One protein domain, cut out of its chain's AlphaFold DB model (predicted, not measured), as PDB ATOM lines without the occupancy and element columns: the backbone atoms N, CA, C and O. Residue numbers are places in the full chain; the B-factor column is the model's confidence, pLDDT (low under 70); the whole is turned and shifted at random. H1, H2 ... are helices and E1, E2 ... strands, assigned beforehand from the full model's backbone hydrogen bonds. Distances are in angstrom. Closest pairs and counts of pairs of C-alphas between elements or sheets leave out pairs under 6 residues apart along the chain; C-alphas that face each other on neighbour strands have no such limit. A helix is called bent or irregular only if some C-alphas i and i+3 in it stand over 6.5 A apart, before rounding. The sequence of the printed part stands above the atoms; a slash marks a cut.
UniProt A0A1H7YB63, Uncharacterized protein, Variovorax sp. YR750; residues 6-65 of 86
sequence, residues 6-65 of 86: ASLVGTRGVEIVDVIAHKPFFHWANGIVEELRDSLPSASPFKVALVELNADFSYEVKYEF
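What this domain is: This is residues 6 to 65 of the 86 residues of an uncharacterized protein of Variovorax sp. YR750 (UniProt A0A1H7YB63). The model is a loose, open frame of three parts: a hairpin of strands E1 and E2, the single helix H1, and a second hairpin of strands E3 and E4. The two hairpins are separate two-stranded sheets that do not join, and residues 39 to 44, of which 39 is the last residue of H1, stick out and stand free. The printed part has 60 residues with one named helix and four named strands in the order E1, E2, H1, E3, E4, a mixed class of helices and strands; both sheets are antiparallel. The radius of gyration of the C-alphas is 13.7 A, and they span 39 by 27 by 21 A.

Where its parts are: E1 is residues 6 to 10, beginning at C-alpha 6 (19.311, 21.476, 6.163). E2 is residues 13 to 18, 16.4 A long. H1, residues 23 to 39, begins at C-alpha 23 (27.067, 20.532, 14.185) and is 24.4 A long. E3, residues 48 to 53, measures 16.6 A, and E4, residues 59 to 64, measures 16.8 A and ends at C-alpha 64 (26.642, 32.608, -6.539).

How they stand to each other: E1 and E2 form an antiparallel hairpin at 146 degrees, with N 8 and O 15 2.8 A apart, within hydrogen-bond range. H1 has a kink of 41 degrees near residue 32 and is irregular, with C-alphas 31 and 34 7.2 A apart; 10 of its 13 O i to N i+4 pairs are within hydrogen-bond range. E3 and E4 form an antiparallel hairpin at 162 degrees, with N 50 and O 62 2.9 A apart, within range. E1 is apart from H1, E3 and E4; E2 is apart from E3 and E4; H1 is apart from E4.

The domain as a whole: The two C-alphas farthest apart, of Ser 42 and Asp 56, are 39.5 A apart. The printed part has no cut and no long link. Mean pLDDT of the printed part is 70.3; residues 6 to 23, 26, 43 and 53 are under 70.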
ATOM      1  N   ALA A   6      18.525  21.422   7.394       57.12
ATOM      2  CA  ALA A   6      19.311  21.476   6.163       57.12
ATOM      3  C   ALA A   6      19.079  20.210   5.344       57.12
ATOM      4  O   ALA A   6      18.747  19.160   5.888       57.12
ATOM      5  N   SER A   7      19.270  20.308   4.031       47.53
ATOM      6  CA  SER A   7      19.278  19.145   3.149       47.53
ATOM      7  C   SER A   7      20.717  18.729   2.848       47.53
ATOM      8  O   SER A   7      21.567  19.559   2.526       47.53
ATOM      9  N   LEU A   8      20.996  17.436   2.985       53.94
ATOM     10  CA  LEU A   8      22.261  16.810   2.626       53.94
ATOM     11  C   LEU A   8      22.023  15.896   1.424       53.94
ATOM     12  O   LEU A   8      21.193  14.991   1.486       53.94
ATOM     13  N   VAL A   9      22.756  16.121   0.334       47.59
ATOM     14  CA  VAL A   9      22.719  15.240  -0.838       47.59
ATOM     15  C   VAL A   9      23.800  14.175  -0.687       47.59
ATOM     16  O   VAL A   9      24.990  14.487  -0.681       47.59
ATOM     17  N   GLY A  10      23.380  12.919  -0.557       55.94
ATOM     18  CA  GLY A  10      24.258  11.755  -0.470       55.94
ATOM     19  C   GLY A  10      23.984  10.734  -1.574       55.94
ATOM     20  O   GLY A  10      23.109  10.903  -2.421       55.94
ATOM     21  N   THR A  11      24.702   9.610  -1.543       53.94
ATOM     22  CA  THR A  11      24.552   8.517  -2.526       53.94
ATOM     23  C   THR A  11      23.191   7.815  -2.480       53.94
ATOM     24  O   THR A  11      22.866   7.052  -3.385       53.94
ATOM     25  N   ARG A  12      22.393   8.062  -1.435       56.03
ATOM     26  CA  ARG A  12      21.058   7.483  -1.224       56.03
ATOM     27  C   ARG A  12      19.913   8.455  -1.522       56.03
ATOM     28  O   ARG A  12      18.757   8.085  -1.351       56.03
ATOM     29  N   GLY A  13      20.223   9.671  -1.970       53.94
ATOM     30  CA  GLY A  13      19.246  10.729  -2.211       53.94
ATOM     31  C   GLY A  13      19.458  11.940  -1.304       53.94
ATOM     32  O   GLY A  13      20.578  12.220  -0.876       53.94
ATOM     33  N   VAL A  14      18.377  12.677  -1.056       46.53
ATOM     34  CA  VAL A  14      18.379  13.901  -0.246       46.53
ATOM     35  C   VAL A  14      17.833  13.585   1.142       46.53
ATOM     36  O   VAL A  14      16.691  13.149   1.271       46.53
ATOM     37  N   GLU A  15      18.634  13.826   2.175       50.06
ATOM     38  CA  GLU A  15      18.241  13.658   3.575       50.06
ATOM     39  C   GLU A  15      18.041  15.029   4.225       50.06
ATOM     40  O   GLU A  15      18.871  15.926   4.071       50.06
ATOM     41  N   ILE A  16      16.937  15.204   4.954       57.28
ATOM     42  CA  ILE A  16      16.704  16.403   5.759       57.28
ATOM     43  C   ILE A  16      17.271  16.149   7.153       57.28
ATOM     44  O   ILE A  16      16.803  15.261   7.865       57.28
ATOM     45  N   VAL A  17      18.264  16.939   7.540       63.56
ATOM     46  CA  VAL A  17      18.978  16.798   8.807       63.56
ATOM     47  C   VAL A  17      18.785  18.031   9.678       63.56
ATOM     48  O   VAL A  17      18.786  19.169   9.202       63.56
ATOM     49  N   ASP A  18      18.642  17.805  10.981       64.25
ATOM     50  CA  ASP A  18      18.747  18.873  11.968       64.25
ATOM     51  C   ASP A  18      20.209  19.339  12.024       64.25
ATOM     52  O   ASP A  18      21.123  18.576  12.373       64.25
ATOM     53  N   VAL A  19      20.418  20.606  11.664       62.09
ATOM     54  CA  VAL A  19      21.733  21.260  11.626       62.09
ATOM     55  C   VAL A  19      22.364  21.309  13.017       62.09
ATOM     56  O   VAL A  19      23.584  21.194  13.161       62.09
ATOM     57  N   ILE A  20      21.540  21.441  14.059       61.94
ATOM     58  CA  ILE A  20      21.968  21.488  15.459       61.94
ATOM     59  C   ILE A  20      22.417  20.100  15.923       61.94
ATOM     60  O   ILE A  20      23.417  19.996  16.637       61.94
ATOM     61  N   ALA A  21      21.730  19.040  15.492       65.62
ATOM     62  CA  ALA A  21      22.111  17.665  15.811       65.62
ATOM     63  C   ALA A  21      23.411  17.231  15.103       65.62
ATOM     64  O   ALA A  21      24.138  16.383  15.617       65.62
ATOM     65  N   HIS A  22      23.746  17.853  13.967       67.88
ATOM     66  CA  HIS A  22      24.900  17.494  13.133       67.88
ATOM     67  C   HIS A  22      25.961  18.606  13.051       67.88
ATOM     68  O   HIS A  22      26.678  18.724  12.057       67.88
ATOM     69  N   LYS A  23      26.106  19.411  14.113       64.06
ATOM     70  CA  LYS A  23      27.067  20.532  14.185       64.06
ATOM     71  C   LYS A  23      28.480  20.211  13.675       64.06
ATOM     72  O   LYS A  23      28.996  21.018  12.901       64.06
ATOM     73  N   PRO A  24      29.124  19.087  14.057       70.75
ATOM     74  CA  PRO A  24      30.479  18.789  13.590       70.75
ATOM     75  C   PRO A  24      30.556  18.626  12.069       70.75
ATOM     76  O   PRO A  24      31.502  19.106  11.451       70.75
ATOM     77  N   PHE A  25      29.535  18.009  11.467       71.12
ATOM     78  CA  PHE A  25      29.453  17.819  10.022       71.12
ATOM     79  C   PHE A  25      29.355  19.162   9.293       71.12
ATOM     80  O   PHE A  25      30.153  19.426   8.403       71.12
ATOM     81  N   PHE A  26      28.433  20.040   9.701       69.81
ATOM     82  CA  PHE A  26      28.251  21.338   9.039       69.81
ATOM     83  C   PHE A  26      29.421  22.300   9.269       69.81
ATOM     84  O   PHE A  26      29.750  23.092   8.387       69.81
ATOM     85  N   HIS A  27      30.088  22.213  10.422       72.19
ATOM     86  CA  HIS A  27      31.316  22.964  10.670       72.19
ATOM     87  C   HIS A  27      32.446  22.524   9.730       72.19
ATOM     88  O   HIS A  27      33.079  23.368   9.099       72.19
ATOM     89  N   TRP A  28      32.651  21.212   9.588       75.12
ATOM     90  CA  TRP A  28      33.609  20.659   8.634       75.12
ATOM     91  C   TRP A  28      33.245  21.014   7.184       75.12
ATOM     92  O   TRP A  28      34.096  21.511   6.453       75.12
ATOM     93  N   ALA A  29      31.978  20.853   6.791       70.56
ATOM     94  CA  ALA A  29      31.494  21.143   5.441       70.56
ATOM     95  C   ALA A  29      31.724  22.611   5.030       70.56
ATOM     96  O   ALA A  29      32.170  22.878   3.917       70.56
ATOM     97  N   ASN A  30      31.487  23.560   5.943       70.50
ATOM     98  CA  ASN A  30      31.800  24.975   5.715       70.50
ATOM     99  C   ASN A  30      33.311  25.233   5.577       70.50
ATOM    100  O   ASN A  30      33.709  26.145   4.855       70.50
ATOM    101  N   GLY A  31      34.146  24.456   6.272       73.38
ATOM    102  CA  GLY A  31      35.603  24.574   6.209       73.38
ATOM    103  C   GLY A  31      36.185  24.117   4.871       73.38
ATOM    104  O   GLY A  31      37.085  24.768   4.351       73.38
ATOM    105  N   ILE A  32      35.632  23.054   4.280       75.62
ATOM    106  CA  ILE A  32      36.179  22.442   3.057       75.62
ATOM    107  C   ILE A  32      35.704  23.094   1.751       75.62
ATOM    108  O   ILE A  32      36.143  22.698   0.677       75.62
ATOM    109  N   VAL A  33      34.789  24.067   1.797       75.50
ATOM    110  CA  VAL A  33      34.191  24.660   0.582       75.50
ATOM    111  C   VAL A  33      35.230  25.326  -0.327       75.50
ATOM    112  O   VAL A  33      35.127  25.234  -1.550       75.50
ATOM    113  N   GLU A  34      36.245  25.969   0.253       75.00
ATOM    114  CA  GLU A  34      37.341  26.578  -0.513       75.00
ATOM    115  C   GLU A  34      38.258  25.508  -1.112       75.00
ATOM    116  O   GLU A  34      38.604  25.596  -2.284       75.00
ATOM    117  N   GLU A  35      38.552  24.447  -0.358       79.81
ATOM    118  CA  GLU A  35      39.326  23.302  -0.852       79.81
ATOM    119  C   GLU A  35      38.607  22.591  -2.008       79.81
ATOM    120  O   GLU A  35      39.230  22.226  -3.005       79.81
ATOM    121  N   LEU A  36      37.280  22.444  -1.922       75.25
ATOM    122  CA  LEU A  36      36.461  21.885  -2.997       75.25
ATOM    123  C   LEU A  36      36.525  22.749  -4.256       75.25
ATOM    124  O   LEU A  36      36.716  22.202  -5.342       75.25
ATOM    125  N   ARG A  37      36.413  24.078  -4.125       77.06
ATOM    126  CA  ARG A  37      36.587  25.001  -5.257       77.06
ATOM    127  C   ARG A  37      37.963  24.833  -5.889       77.06
ATOM    128  O   ARG A  37      38.054  24.697  -7.105       77.06
ATOM    129  N   ASP A  38      39.007  24.831  -5.071       81.00
ATOM    130  CA  ASP A  38      40.391  24.803  -5.541       81.00
ATOM    131  C   ASP A  38      40.765  23.432  -6.151       81.00
ATOM    132  O   ASP A  38      41.668  23.345  -6.982       81.00
ATOM    133  N   SER A  39      40.036  22.364  -5.796       80.56
ATOM    134  CA  SER A  39      40.171  21.026  -6.392       80.56
ATOM    135  C   SER A  39      39.502  20.869  -7.764       80.56
ATOM    136  O   SER A  39      39.760  19.886  -8.467       80.56
ATOM    137  N   LEU A  40      38.632  21.804  -8.162       76.50
ATOM    138  CA  LEU A  40      37.984  21.733  -9.467       76.50
ATOM    139  C   LEU A  40      38.978  22.072 -10.586       76.50
ATOM    140  O   LEU A  40      39.812  22.965 -10.433       76.50
ATOM    141  N   PRO A  41      38.878  21.407 -11.753       78.56
ATOM    142  CA  PRO A  41      39.655  21.792 -12.924       78.56
ATOM    143  C   PRO A  41      39.443  23.274 -13.241       78.56
ATOM    144  O   PRO A  41      38.308  23.741 -13.231       78.56
ATOM    145  N   SER A  42      40.503  23.998 -13.603       70.25
ATOM    146  CA  SER A  42      40.460  25.454 -13.838       70.25
ATOM    147  C   SER A  42      39.472  25.901 -14.929       70.25
ATOM    148  O   SER A  42      39.155  27.080 -15.026       70.25
ATOM    149  N   ALA A  43      38.999  24.970 -15.762       66.50
ATOM    150  CA  ALA A  43      38.002  25.208 -16.806       66.50
ATOM    151  C   ALA A  43      36.546  25.014 -16.333       66.50
ATOM    152  O   ALA A  43      35.617  25.315 -17.082       66.50
ATOM    153  N   SER A  44      36.331  24.494 -15.124       73.38
ATOM    154  CA  SER A  44      35.001  24.216 -14.585       73.38
ATOM    155  C   SER A  44      34.479  25.427 -13.807       73.38
ATOM    156  O   SER A  44      35.123  25.846 -12.846       73.38
ATOM    157  N   PRO A  45      33.307  25.982 -14.158       72.88
ATOM    158  CA  PRO A  45      32.703  27.047 -13.371       72.88
ATOM    159  C   PRO A  45      32.309  26.506 -11.992       72.88
ATOM    160  O   PRO A  45      31.466  25.611 -11.883       72.88
ATOM    161  N   PHE A  46      32.916  27.049 -10.937       78.50
ATOM    162  CA  PHE A  46      32.469  26.814  -9.569       78.50
ATOM    163  C   PHE A  46      31.286  27.725  -9.257       78.50
ATOM    164  O   PHE A  46      31.267  28.895  -9.633       78.50
ATOM    165  N   LYS A  47      30.292  27.180  -8.562       80.44
ATOM    166  CA  LYS A  47      29.178  27.953  -8.028       80.44
ATOM    167  C   LYS A  47      28.680  27.325  -6.742       80.44
ATOM    168  O   LYS A  47      28.667  26.100  -6.611       80.44
ATOM    169  N   VAL A  48      28.213  28.164  -5.833       77.75
ATOM    170  CA  VAL A  48      27.483  27.745  -4.637       77.75
ATOM    171  C   VAL A  48      26.012  28.092  -4.808       77.75
ATOM    172  O   VAL A  48      25.662  29.098  -5.426       77.75
ATOM    173  N   ALA A  49      25.136  27.233  -4.294       77.69
ATOM    174  CA  ALA A  49      23.696  27.410  -4.394       77.69
ATOM    175  C   ALA A  49      23.057  27.441  -3.005       77.69
ATOM    176  O   ALA A  49      23.428  26.653  -2.135       77.69
ATOM    177  N   LEU A  50      22.080  28.325  -2.830       75.81
ATOM    178  CA  LEU A  50      21.151  28.324  -1.709       75.81
ATOM    179  C   LEU A  50      19.793  27.856  -2.221       75.81
ATOM    180  O   LEU A  50      19.284  28.396  -3.203       75.81
ATOM    181  N   VAL A  51      19.216  26.861  -1.554       74.69
ATOM    182  CA  VAL A  51      17.856  26.391  -1.824       74.69
ATOM    183  C   VAL A  51      16.971  26.844  -0.675       74.69
ATOM    184  O   VAL A  51      17.191  26.454   0.472       74.69
ATOM    185  N   GLU A  52      15.972  27.655  -0.989       70.62
ATOM    186  CA  GLU A  52      14.965  28.127  -0.046       70.62
ATOM    187  C   GLU A  52      13.688  27.334  -0.274       70.62
ATOM    188  O   GLU A  52      13.196  27.261  -1.394       70.62
ATOM    189  N   LEU A  53      13.169  26.715   0.783       69.31
ATOM    190  CA  LEU A  53      11.909  25.977   0.769       69.31
ATOM    191  C   LEU A  53      10.880  26.755   1.581       69.31
ATOM    192  O   LEU A  53      11.092  27.028   2.764       69.31
ATOM    193  N   ASN A  54       9.760  27.087   0.952       72.06
ATOM    194  CA  ASN A  54       8.629  27.731   1.603       72.06
ATOM    195  C   ASN A  54       7.699  26.686   2.238       72.06
ATOM    196  O   ASN A  54       7.733  25.496   1.920       72.06
ATOM    197  N   ALA A  55       6.832  27.139   3.145       75.31
ATOM    198  CA  ALA A  55       5.894  26.271   3.863       75.31
ATOM    199  C   ALA A  55       4.852  25.591   2.952       75.31
ATOM    200  O   ALA A  55       4.263  24.584   3.335       75.31
ATOM    201  N   ASP A  56       4.628  26.131   1.755       84.31
ATOM    202  CA  ASP A  56       3.765  25.566   0.716       84.31
ATOM    203  C   ASP A  56       4.503  24.577  -0.206       84.31
ATOM    204  O   ASP A  56       3.963  24.173  -1.233       84.31
ATOM    205  N   PHE A  57       5.730  24.188   0.156       74.69
ATOM    206  CA  PHE A  57       6.631  23.357  -0.645       74.69
ATOM    207  C   PHE A  57       7.045  23.973  -1.991       74.69
ATOM    208  O   PHE A  57       7.645  23.280  -2.817       74.69
ATOM    209  N   SER A  58       6.791  25.265  -2.221       78.19
ATOM    210  CA  SER A  58       7.485  25.992  -3.283       78.19
ATOM    211  C   SER A  58       8.954  26.181  -2.903       78.19
ATOM    212  O   SER A  58       9.310  26.203  -1.721       78.19
ATOM    213  N   TYR A  59       9.823  26.285  -3.906       78.38
ATOM    214  CA  TYR A  59      11.246  26.489  -3.681       78.38
ATOM    215  C   TYR A  59      11.829  27.551  -4.607       78.38
ATOM    216  O   TYR A  59      11.383  27.724  -5.742       78.38
ATOM    217  N   GLU A  60      12.870  28.220  -4.124       81.00
ATOM    218  CA  GLU A  60      13.716  29.113  -4.907       81.00
ATOM    219  C   GLU A  60      15.165  28.623  -4.824       81.00
ATOM    220  O   GLU A  60      15.619  28.155  -3.778       81.00
ATOM    221  N   VAL A  61      15.900  28.706  -5.936       80.00
ATOM    222  CA  VAL A  61      17.333  28.390  -5.967       80.00
ATOM    223  C   VAL A  61      18.111  29.627  -6.383       80.00
ATOM    224  O   VAL A  61      17.950  30.118  -7.501       80.00
ATOM    225  N   LYS A  62      18.989  30.095  -5.498       79.44
ATOM    226  CA  LYS A  62      19.876  31.239  -5.726       79.44
ATOM    227  C   LYS A  62      21.292  30.730  -5.957       79.44
ATOM    228  O   LYS A  62      21.766  29.875  -5.214       79.44
ATOM    229  N   TYR A  63      21.967  31.249  -6.976       81.69
ATOM    230  CA  TYR A  63      23.335  30.865  -7.326       81.69
ATOM    231  C   TYR A  63      24.298  32.023  -7.083       81.69
ATOM    232  O   TYR A  63      23.952  33.176  -7.316       81.69
ATOM    233  N   GLU A  64      25.511  31.693  -6.662       82.19
ATOM    234  CA  GLU A  64      26.642  32.608  -6.539       82.19
ATOM    235  C   GLU A  64      27.864  31.958  -7.191       82.19
ATOM    236  O   GLU A  64      28.103  30.761  -7.009       82.19
ATOM    237  N   PHE A  65      28.623  32.740  -7.951       83.88
ATOM    238  CA  PHE A  65      29.714  32.259  -8.800       83.88
ATOM    239  C   PHE A  65      31.079  32.793  -8.351       83.88
ATOM    240  O   PHE A  65      32.091  32.127  -8.564       83.88
TER     241      PHE A  65